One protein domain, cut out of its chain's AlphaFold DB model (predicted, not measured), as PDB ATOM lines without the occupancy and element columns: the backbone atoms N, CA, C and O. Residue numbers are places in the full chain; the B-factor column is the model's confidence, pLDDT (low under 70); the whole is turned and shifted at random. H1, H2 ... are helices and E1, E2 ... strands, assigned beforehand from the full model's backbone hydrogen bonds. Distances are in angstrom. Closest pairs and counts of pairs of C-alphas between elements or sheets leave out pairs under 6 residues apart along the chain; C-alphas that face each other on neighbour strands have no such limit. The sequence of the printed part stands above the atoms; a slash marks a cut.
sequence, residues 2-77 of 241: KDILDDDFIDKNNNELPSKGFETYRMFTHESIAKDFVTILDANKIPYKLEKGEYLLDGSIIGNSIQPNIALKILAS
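Overview. This is residues 2 to 77 of the 241 residues of an uncharacterized protein of Bacteroidetes bacterium (UniProt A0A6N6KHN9). A small antiparallel sheet of three strands, E1, E3 and E2, has the long helix H2 running along one face, over the inner strand E3, while the shorter helix H1 packs beside the edge strand E2 on that same face. The stretch between E2 and E3 reaches away from one end of the sheet as a long loop with the tiny helix H3 near its tip, and no named helix covers the other face. The printed part has 76 residues with three named helices and three named strands, in the order H1, E1, H2, E2, H3, E3; the sheet runs E1, E3, E2 and the class is mixed, helices and strands. The whole is compact by its radius of gyration of the C-alphas, 12.9 A, yet elongated in outline, with spans of 38 by 24 by 19 A.

Arrangement. The inner strand of the sheet is E3, residues 70 to 75, and its edge strands are E1, residues 22 to 28, and E2, residues 48 to 52. E1 and E3 are antiparallel neighbours with 148 degrees between their directions; N 25 and O 72 are 2.9 A apart and N 72 and O 26 are 2.8 A apart, both within hydrogen-bond range. E3 and E2 are antiparallel at 151 degrees, and N 49 and O 73, at 2.8 A, and N 51 and O 71, at 2.9 A, are within hydrogen-bond range. The sheet is only just strongly twisted, its C-alphas lying up to 4.3 A off the best plane. H2, residues 31 to 43, is on the sheet at a height over the sheet of 9.9 A and lies over E3; on the local plane it stands at 8 degrees to E3, along the strands. The closest C-alphas of H2 and E3 are those of Glu 31 and Ile 70, 7.3 A apart. H2 and the sheet make two layers, a helix on one face of a sheet. E1, H2 and E2 form a split strand-helix-strand unit, two strands running the same way with E3 between them in the sheet, and its crossover is right-handed. H1, residues 7 to 14, is on the sheet on the same face as H2, at a height over the sheet of 6.2 A, but it lies beside the strands and over none of them, only just, with 2 of its C-alphas falling on E2. The closest C-alphas of H1 and E2 are those of Ile 10 and Leu 50, 5.5 A apart. H1 and H2 are apart. H3, residues 59 to 62, is not on the sheet and is apart from H1, H2 and E1. In H1, 2 of 4 O i to N i+4 pairs are within hydrogen-bond range and in H2 8 of 9; H3 is too short for such a pair, and its one O i to N i+3 pair is within range.

Along the chain. E1 measures 16.8 A from first to last C-alpha, E3 16.7 A and E2 13.6 A. H2 is the longest helix, 18.3 A from C-alpha 31 to C-alpha 43; H1 measures 11.4 A and H3 5.4 A. H1 begins at C-alpha 7, at (260.130, 239.397, 291.368). H2 begins at C-alpha 31, at (252.590, 242.572, 298.715), and E3 ends at C-alpha 75, at (249.032, 257.574, 284.645).

Size, cuts and confidence. The two C-alphas farthest apart are those of Asn 44 and Ile 61, 39.5 A. The printed part, residues 2 to 77, has no cut. The links E1 to H2 and H2 to E2 are tight, the other three are short, and no link is long. The mean pLDDT of the printed part is 74.1; residues 2 to 19 and 53 to 68 are under 70, with means of 64 in H1 and 59 in H3.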
ATOM      1  N   LYS A   2     260.208 233.262 304.323       31.53
ATOM      2  CA  LYS A   2     260.507 233.462 302.901       31.53
ATOM      3  C   LYS A   2     259.866 234.785 302.457       31.53
ATOM      4  O   LYS A   2     258.846 234.761 301.793       31.53
ATOM      5  N   ASP A   3     260.440 235.903 302.900       45.75
ATOM      6  CA  ASP A   3     260.153 237.243 302.362       45.75
ATOM      7  C   ASP A   3     261.041 237.462 301.142       45.75
ATOM      8  O   ASP A   3     262.068 238.138 301.183       45.75
ATOM      9  N   ILE A   4     260.683 236.789 300.058       42.22
ATOM     10  CA  ILE A   4     261.214 237.114 298.745       42.22
ATOM     11  C   ILE A   4     260.002 237.675 298.029       42.22
ATOM     12  O   ILE A   4     259.107 236.907 297.683       42.22
ATOM     13  N   LEU A   5     259.952 239.007 297.933       52.88
ATOM     14  CA  LEU A   5     259.134 239.709 296.945       52.88
ATOM     15  C   LEU A   5     259.163 238.870 295.671       52.88
ATOM     16  O   LEU A   5     260.252 238.558 295.188       52.88
ATOM     17  N   ASP A   6     258.001 238.428 295.206       61.16
ATOM     18  CA  ASP A   6     257.931 237.629 293.992       61.16
ATOM     19  C   ASP A   6     258.337 238.556 292.840       61.16
ATOM     20  O   ASP A   6     257.531 239.365 292.380       61.16
ATOM     21  N   ASP A   7     259.614 238.537 292.443       59.41
ATOM     22  CA  ASP A   7     260.130 239.397 291.368       59.41
ATOM     23  C   ASP A   7     259.302 239.166 290.077       59.41
ATOM     24  O   ASP A   7     259.037 240.106 289.328       59.41
ATOM     25  N   ASP A   8     258.727 237.962 289.919       60.59
ATOM     26  CA  ASP A   8     257.749 237.621 288.881       60.59
ATOM     27  C   ASP A   8     256.469 238.484 288.928       60.59
ATOM     28  O   ASP A   8     255.882 238.763 287.883       60.59
ATOM     29  N   PHE A   9     255.998 238.934 290.098       67.75
ATOM     30  CA  PHE A   9     254.803 239.786 290.222       67.75
ATOM     31  C   PHE A   9     255.054 241.220 289.736       67.75
ATOM     32  O   PHE A   9     254.164 241.836 289.139       67.75
ATOM     33  N   ILE A  10     256.256 241.751 289.966       67.56
ATOM     34  CA  ILE A  10     256.651 243.093 289.514       67.56
ATOM     35  C   ILE A  10     256.942 243.059 288.009       67.56
ATOM     36  O   ILE A  10     256.381 243.853 287.248       67.56
ATOM     37  N   ASP A  11     257.752 242.099 287.560       63.03
ATOM     38  CA  ASP A  11     258.214 242.024 286.172       63.03
ATOM     39  C   ASP A  11     257.088 241.674 285.191       63.03
ATOM     40  O   ASP A  11     257.044 242.191 284.072       63.03
ATOM     41  N   LYS A  12     256.111 240.855 285.602       62.31
ATOM     42  CA  LYS A  12     254.987 240.464 284.739       62.31
ATOM     43  C   LYS A  12     254.048 241.623 284.394       62.31
ATOM     44  O   LYS A  12     253.469 241.616 283.310       62.31
ATOM     45  N   ASN A  13     253.920 242.620 285.270       62.09
ATOM     46  CA  ASN A  13     252.961 243.720 285.107       62.09
ATOM     47  C   ASN A  13     253.519 244.929 284.335       62.09
ATOM     48  O   ASN A  13     252.764 245.812 283.937       62.09
ATOM     49  N   ASN A  14     254.827 244.968 284.068       65.94
ATOM     50  CA  ASN A  14     255.476 246.135 283.463       65.94
ATOM     51  C   ASN A  14     255.719 246.026 281.945       65.94
ATOM     52  O   ASN A  14     256.031 247.034 281.307       65.94
ATOM     53  N   ASN A  15     255.569 244.836 281.351       53.03
ATOM     54  CA  ASN A  15     256.160 244.513 280.043       53.03
ATOM     55  C   ASN A  15     255.488 245.131 278.799       53.03
ATOM     56  O   ASN A  15     256.025 244.984 277.704       53.03
ATOM     57  N   GLU A  16     254.378 245.866 278.924       58.53
ATOM     58  CA  GLU A  16     253.657 246.412 277.754       58.53
ATOM     59  C   GLU A  16     253.334 247.917 277.829       58.53
ATOM     60  O   GLU A  16     252.715 248.470 276.918       58.53
ATOM     61  N   LEU A  17     253.761 248.622 278.884       63.56
ATOM     62  CA  LEU A  17     253.295 249.986 279.154       63.56
ATOM     63  C   LEU A  17     254.353 251.067 278.858       63.56
ATOM     64  O   LEU A  17     255.509 250.941 279.281       63.56
ATOM     65  N   PRO A  18     253.974 252.192 278.216       62.91
ATOM     66  CA  PRO A  18     254.897 253.280 277.895       62.91
ATOM     67  C   PRO A  18     255.576 253.835 279.155       62.91
ATOM     68  O   PRO A  18     254.974 253.937 280.222       62.91
ATOM     69  N   SER A  19     256.860 254.184 279.064       59.53
ATOM     70  CA  SER A  19     257.661 254.647 280.212       59.53
ATOM     71  C   SER A  19     257.300 256.049 280.711       59.53
ATOM     72  O   SER A  19     257.684 256.414 281.816       59.53
ATOM     73  N   LYS A  20     256.562 256.841 279.926       71.38
ATOM     74  CA  LYS A  20     256.317 258.262 280.198       71.38
ATOM     75  C   LYS A  20     254.894 258.503 280.705       71.38
ATOM     76  O   LYS A  20     253.946 258.009 280.106       71.38
ATOM     77  N   GLY A  21     254.763 259.311 281.759       83.44
ATOM     78  CA  GLY A  21     253.476 259.760 282.312       83.44
ATOM     79  C   GLY A  21     252.940 258.941 283.490       83.44
ATOM     80  O   GLY A  21     251.895 259.299 284.027       83.44
ATOM     81  N   PHE A  22     253.643 257.877 283.893       89.38
ATOM     82  CA  PHE A  22     253.357 257.140 285.122       89.38
ATOM     83  C   PHE A  22     254.002 257.835 286.317       89.38
ATOM     84  O   PHE A  22     255.217 258.018 286.333       89.38
ATOM     85  N   GLU A  23     253.194 258.158 287.319       90.44
ATOM     86  CA  GLU A  23     253.629 258.788 288.564       90.44
ATOM     87  C   GLU A  23     253.261 257.905 289.755       90.44
ATOM     88  O   GLU A  23     252.282 257.156 289.709       90.44
ATOM     89  N   THR A  24     254.050 257.985 290.829       90.31
ATOM     90  CA  THR A  24     253.793 257.224 292.058       90.31
ATOM     91  C   THR A  24     252.483 257.665 292.689       90.31
ATOM     92  O   THR A  24     252.335 258.815 293.094       90.31
ATOM     93  N   TYR A  25     251.549 256.725 292.791       91.06
ATOM     94  CA  TYR A  25     250.241 256.940 293.392       91.06
ATOM     95  C   TYR A  25     250.214 256.504 294.855       91.06
ATOM     96  O   TYR A  25     249.724 257.230 295.716       91.06
ATOM     97  N   ARG A  26     250.754 255.316 295.152       89.06
ATOM     98  CA  ARG A  26     250.776 254.756 296.508       89.06
ATOM     99  C   ARG A  26     251.972 253.834 296.691       89.06
ATOM    100  O   ARG A  26     252.366 253.136 295.760       89.06
ATOM    101  N   MET A  27     252.532 253.815 297.895       88.31
ATOM    102  CA  MET A  27     253.543 252.836 298.287       88.31
ATOM    103  C   MET A  27     252.959 251.846 299.298       88.31
ATOM    104  O   MET A  27     252.154 252.228 300.144       88.31
ATOM    105  N   PHE A  28     253.379 250.585 299.213       85.31
ATOM    106  CA  PHE A  28     252.908 249.496 300.063       85.31
ATOM    107  C   PHE A  28     254.074 248.804 300.769       85.31
ATOM    108  O   PHE A  28     255.120 248.553 300.171       85.31
ATOM    109  N   THR A  29     253.867 248.457 302.039       82.19
ATOM    110  CA  THR A  29     254.780 247.636 302.856       82.19
ATOM    111  C   THR A  29     254.588 246.144 302.642       82.19
ATOM    112  O   THR A  29     255.544 245.384 302.760       82.19
ATOM    113  N   HIS A  30     253.375 245.719 302.283       80.88
ATOM    114  CA  HIS A  30     253.033 244.315 302.093       80.88
ATOM    115  C   HIS A  30     252.487 244.059 300.689       80.88
ATOM    116  O   HIS A  30     251.595 244.759 300.210       80.88
ATOM    117  N   GLU A  31     252.992 243.000 300.058       80.38
ATOM    118  CA  GLU A  31     252.590 242.572 298.715       80.38
ATOM    119  C   GLU A  31     251.109 242.185 298.636       80.38
ATOM    120  O   GLU A  31     250.458 242.465 297.633       80.38
ATOM    121  N   SER A  32     250.549 241.600 299.701       82.25
ATOM    122  CA  SER A  32     249.122 241.253 299.762       82.25
ATOM    123  C   SER A  32     248.225 242.475 299.559       82.25
ATOM    124  O   SER A  32     247.310 242.431 298.745       82.25
ATOM    125  N   ILE A  33     248.543 243.592 300.219       82.25
ATOM    126  CA  ILE A  33     247.773 244.839 300.117       82.25
ATOM    127  C   ILE A  33     247.899 245.428 298.705       82.25
ATOM    128  O   ILE A  33     246.916 245.898 298.132       82.25
ATOM    129  N   ALA A  34     249.096 245.363 298.114       86.31
ATOM    130  CA  ALA A  34     249.308 245.802 296.738       86.31
ATOM    131  C   ALA A  34     248.497 244.959 295.735       86.31
ATOM    132  O   ALA A  34     247.904 245.520 294.817       86.31
ATOM    133  N   LYS A  35     248.419 243.633 295.924       86.19
ATOM    134  CA  LYS A  35     247.633 242.715 295.074       86.19
ATOM    135  C   LYS A  35     246.134 242.998 295.127       86.19
ATOM    136  O   LYS A  35     245.486 243.045 294.078       86.19
ATOM    137  N   ASP A  36     245.597 243.224 296.321       85.81
ATOM    138  CA  ASP A  36     244.182 243.566 296.488       85.81
ATOM    139  C   ASP A  36     243.857 244.879 295.763       85.81
ATOM    140  O   ASP A  36     242.873 244.966 295.027       85.81
ATOM    141  N   PHE A  37     244.736 245.878 295.884       88.25
ATOM    142  CA  PHE A  37     244.567 247.165 295.212       88.25
ATOM    143  C   PHE A  37     244.675 247.054 293.684       88.25
ATOM    144  O   PHE A  37     243.865 247.619 292.951       88.25
ATOM    145  N   VAL A  38     245.647 246.291 293.189       89.50
ATOM    146  CA  VAL A  38     245.833 246.030 291.757       89.50
ATOM    147  C   VAL A  38     244.603 245.364 291.139       89.50
ATOM    148  O   VAL A  38     244.180 245.754 290.055       89.50
ATOM    149  N   THR A  39     243.955 244.448 291.862       88.56
ATOM    150  CA  THR A  39     242.723 243.792 291.399       88.56
ATOM    151  C   THR A  39     241.605 244.807 291.121       88.56
ATOM    152  O   THR A  39     240.844 244.655 290.162       88.56
ATOM    153  N   ILE A  40     241.524 245.884 291.914       88.25
ATOM    154  CA  ILE A  40     240.569 246.984 291.699       88.25
ATOM    155  C   ILE A  40     240.914 247.752 290.416       88.25
ATOM    156  O   ILE A  40     240.014 248.085 289.639       88.25
ATOM    157  N   LEU A  41     242.200 248.015 290.170       90.50
ATOM    158  CA  LEU A  41     242.656 248.703 288.959       90.50
ATOM    159  C   LEU A  41     242.401 247.867 287.699       90.50
ATOM    160  O   LEU A  41     241.855 248.393 286.728       90.50
ATOM    161  N   ASP A  42     242.698 246.567 287.744       89.75
ATOM    162  CA  ASP A  42     242.441 245.623 286.653       89.75
ATOM    163  C   ASP A  42     240.945 245.550 286.314       89.75
ATOM    164  O   ASP A  42     240.558 245.669 285.147       89.75
ATOM    165  N   ALA A  43     240.083 245.438 287.332       89.94
ATOM    166  CA  ALA A  43     238.631 245.406 287.151       89.94
ATOM    167  C   ALA A  43     238.088 246.672 286.460       89.94
ATOM    168  O   ALA A  43     237.102 246.604 285.721       89.94
ATOM    169  N   ASN A  44     238.752 247.813 286.660       90.56
ATOM    170  CA  ASN A  44     238.384 249.103 286.076       90.56
ATOM    171  C   ASN A  44     239.215 249.471 284.835       90.56
ATOM    172  O   ASN A  44     239.037 250.561 284.291       90.56
ATOM    173  N   LYS A  45     240.069 248.558 284.346       91.38
ATOM    174  CA  LYS A  45     240.946 248.744 283.176       91.38
ATOM    175  C   LYS A  45     241.864 249.967 283.292       91.38
ATOM    176  O   LYS A  45     242.099 250.660 282.303       91.38
ATOM    177  N   ILE A  46     242.363 250.236 284.497       90.81
ATOM    178  CA  ILE A  46     243.269 251.354 284.767       90.81
ATOM    179  C   ILE A  46     244.708 250.854 284.613       90.81
ATOM    180  O   ILE A  46     245.094 249.921 285.315       90.81
ATOM    181  N   PRO A  47     245.513 251.438 283.710       90.31
ATOM    182  CA  PRO A  47     246.891 251.014 283.522       90.31
ATOM    183  C   PRO A  47     247.741 251.390 284.741       90.31
ATOM    184  O   PRO A  47     247.712 252.529 285.211       90.31
ATOM    185  N   TYR A  48     248.551 250.447 285.220       90.19
ATOM    186  CA  TYR A  48     249.451 250.653 286.351       90.19
ATOM    187  C   TYR A  48     250.812 250.002 286.123       90.19
ATOM    188  O   TYR A  48     250.964 249.110 285.296       90.19
ATOM    189  N   LYS A  49     251.806 250.456 286.881       89.00
ATOM    190  CA  LYS A  49     253.132 249.852 286.986       89.00
ATOM    191  C   LYS A  49     253.455 249.599 288.440       89.00
ATOM    192  O   LYS A  49     253.092 250.396 289.305       89.00
ATOM    193  N   LEU A  50     254.159 248.511 288.693       87.31
ATOM    194  CA  LEU A  50     254.716 248.224 290.003       87.31
ATOM    195  C   LEU A  50     256.222 248.357 289.905       87.31
ATOM    196  O   LEU A  50     256.841 247.806 289.003       87.31
ATOM    197  N   GLU A  51     256.820 249.086 290.828       84.56
ATOM    198  CA  GLU A  51     258.267 249.193 290.941       84.56
ATOM    199  C   GLU A  51     258.684 248.823 292.355       84.56
ATOM    200  O   GLU A  51     257.950 249.039 293.322       84.56
ATOM    201  N   LYS A  52     259.883 248.264 292.484       79.31
ATOM    202  CA  LYS A  52     260.489 248.081 293.796       79.31
ATOM    203  C   LYS A  52     260.849 249.459 294.347       79.31
ATOM    204  O   LYS A  52     261.368 250.296 293.613       79.31
ATOM    205  N   GLY A  53     260.559 249.704 295.621       68.69
ATOM    206  CA  GLY A  53     260.980 250.937 296.279       68.69
ATOM    207  C   GLY A  53     262.504 251.063 296.215       68.69
ATOM    208  O   GLY A  53     263.212 250.228 296.772       68.69
ATOM    209  N   GLU A  54     263.018 252.072 295.512       57.97
ATOM    210  CA  GLU A  54     264.447 252.384 295.524       57.97
ATOM    211  C   GLU A  54     264.776 253.181 296.791       57.97
ATOM    212  O   GLU A  54     264.260 254.282 297.002       57.97
ATOM    213  N   TYR A  55     265.641 252.633 297.645       61.41
ATOM    214  CA  TYR A  55     266.101 253.311 298.855       61.41
ATOM    215  C   TYR A  55     267.529 253.821 298.700       61.41
ATOM    216  O   TYR A  55     268.401 253.144 298.162       61.41
ATOM    217  N   LEU A  56     267.781 255.009 299.257       48.00
ATOM    218  CA  LEU A  56     269.124 255.590 299.364       48.00
ATOM    219  C   LEU A  56     269.981 254.912 300.451       48.00
ATOM    220  O   LEU A  56     271.194 255.109 300.481       48.00
ATOM    221  N   LEU A  57     269.360 254.153 301.361       50.94
ATOM    222  CA  LEU A  57     270.001 253.497 302.503       50.94
ATOM    223  C   LEU A  57     269.640 252.008 302.516       50.94
ATOM    224  O   LEU A  57     268.476 251.654 302.354       50.94
ATOM    225  N   ASP A  58     270.641 251.151 302.716       56.41
ATOM    226  CA  ASP A  58     270.483 249.694 302.719       56.41
ATOM    227  C   ASP A  58     269.626 249.214 303.909       56.41
ATOM    228  O   ASP A  58     269.744 249.711 305.037       56.41
ATOM    229  N   GLY A  59     268.779 248.209 303.669       56.66
ATOM    230  CA  GLY A  59     267.897 247.591 304.664       56.66
ATOM    231  C   GLY A  59     268.651 246.955 305.839       56.66
ATOM    232  O   GLY A  59     268.083 246.776 306.919       56.66
ATOM    233  N   SER A  60     269.960 246.720 305.683       59.03
ATOM    234  CA  SER A  60     270.876 246.320 306.758       59.03
ATOM    235  C   SER A  60     271.022 247.358 307.884       59.03
ATOM    236  O   SER A  60     271.366 246.983 309.005       59.03
ATOM    237  N   ILE A  61     270.727 248.640 307.627       61.66
ATOM    238  CA  ILE A  61     270.864 249.734 308.606       61.66
ATOM    239  C   ILE A  61     269.565 249.960 309.402       61.66
ATOM    240  O   ILE A  61     269.617 250.378 310.557       61.66
ATOM    241  N   ILE A  62     268.399 249.689 308.805       58.38
ATOM    242  CA  ILE A  62     267.089 250.138 309.322       58.38
ATOM    243  C   ILE A  62     266.145 248.951 309.633       58.38
ATOM    244  O   ILE A  62     265.174 249.110 310.368       58.38
ATOM    245  N   GLY A  63     266.447 247.746 309.135       53.41
ATOM    246  CA  GLY A  63     265.607 246.553 309.269       53.41
ATOM    247  C   GLY A  63     264.574 246.429 308.138       53.41
ATOM    248  O   GLY A  63     263.817 247.356 307.860       53.41
ATOM    249  N   ASN A  64     264.523 245.258 307.494       57.16
ATOM    250  CA  ASN A  64     263.766 245.020 306.252       57.16
ATOM    251  C   ASN A  64     262.229 245.032 306.393       57.16
ATOM    252  O   ASN A  64     261.535 245.087 305.384       57.16
ATOM    253  N   SER A  65     261.678 244.945 307.608       54.59
ATOM    254  CA  SER A  65     260.251 244.648 307.825       54.59
ATOM    255  C   SER A  65     259.322 245.865 307.890       54.59
ATOM    256  O   SER A  65     258.111 245.685 307.962       54.59
ATOM    257  N   ILE A  66     259.854 247.093 307.916       56.69
ATOM    258  CA  ILE A  66     259.058 248.331 308.080       56.69
ATOM    259  C   ILE A  66     259.049 249.174 306.788       56.69
ATOM    260  O   ILE A  66     258.347 250.176 306.690       56.69
ATOM    261  N   GLN A  67     259.805 248.774 305.764       61.47
ATOM    262  CA  GLN A  67     260.004 249.602 304.579       61.47
ATOM    263  C   GLN A  67     258.954 249.323 303.486       61.47
ATOM    264  O   GLN A  67     258.674 248.161 303.179       61.47
ATOM    265  N   PRO A  68     258.330 250.372 302.912       63.41
ATOM    266  CA  PRO A  68     257.348 250.227 301.844       63.41
ATOM    267  C   PRO A  68     258.002 249.823 300.519       63.41
ATOM    268  O   PRO A  68     258.383 250.682 299.725       63.41
ATOM    269  N   ASN A  69     258.181 248.520 300.306       76.38
ATOM    270  CA  ASN A  69     259.029 247.967 299.246       76.38
ATOM    271  C   ASN A  69     258.396 247.965 297.844       76.38
ATOM    272  O   ASN A  69     259.058 247.561 296.889       76.38
ATOM    273  N   ILE A  70     257.134 248.384 297.703       85.25
ATOM    274  CA  ILE A  70     256.391 248.334 296.437       85.25
ATOM    275  C   ILE A  70     255.787 249.708 296.148       85.25
ATOM    276  O   ILE A  70     254.933 250.186 296.893       85.25
ATOM    277  N   ALA A  71     256.198 250.331 295.048       88.94
ATOM    278  CA  ALA A  71     255.629 251.565 294.529       88.94
ATOM    279  C   ALA A  71     254.645 251.248 293.396       88.94
ATOM    280  O   ALA A  71     255.029 250.737 292.346       88.94
ATOM    281  N   LEU A  72     253.374 251.580 293.602       90.75
ATOM    282  CA  LEU A  72     252.351 251.530 292.569       90.75
ATOM    283  C   LEU A  72     252.288 252.875 291.854       90.75
ATOM    284  O   LEU A  72     252.018 253.914 292.467       90.75
ATOM    285  N   LYS A  73     252.500 252.838 290.543       91.56
ATOM    286  CA  LYS A  73     252.392 253.988 289.656       91.56
ATOM    287  C   LYS A  73     251.201 253.835 288.726       91.56
ATOM    288  O   LYS A  73     250.955 252.749 288.213       91.56
ATOM    289  N   ILE A  74     250.511 254.930 288.450       93.31
ATOM    290  CA  ILE A  74     249.439 255.009 287.444       93.31
ATOM    291  C   ILE A  74     249.685 256.231 286.561       93.31
ATOM    292  O   ILE A  74     250.528 257.071 286.885       93.31
ATOM    293  N   LEU A  75     248.961 256.358 285.451       92.38
ATOM    294  CA  LEU A  75     249.032 257.574 284.645       92.38
ATOM    295  C   LEU A  75     248.575 258.785 285.466       92.38
ATOM    296  O   LEU A  75     247.520 258.744 286.094       92.38
ATOM    297  N   ALA A  76     249.322 259.890 285.413       90.31
ATOM    298  CA  ALA A  76     248.976 261.121 286.135       90.31
ATOM    299  C   ALA A  76     247.558 261.635 285.806       90.31
ATOM    300  O   ALA A  76     246.879 262.192 286.667       90.31
ATOM    301  N   SER A  77     247.086 261.404 284.575       91.19
ATOM    302  CA  SER A  77     245.719 261.721 284.143       91.19
ATOM    303  C   SER A  77     244.639 260.955 284.908       91.19
ATOM    304  O   SER A  77     243.523 261.453 285.042       91.19
TER     305      SER A  77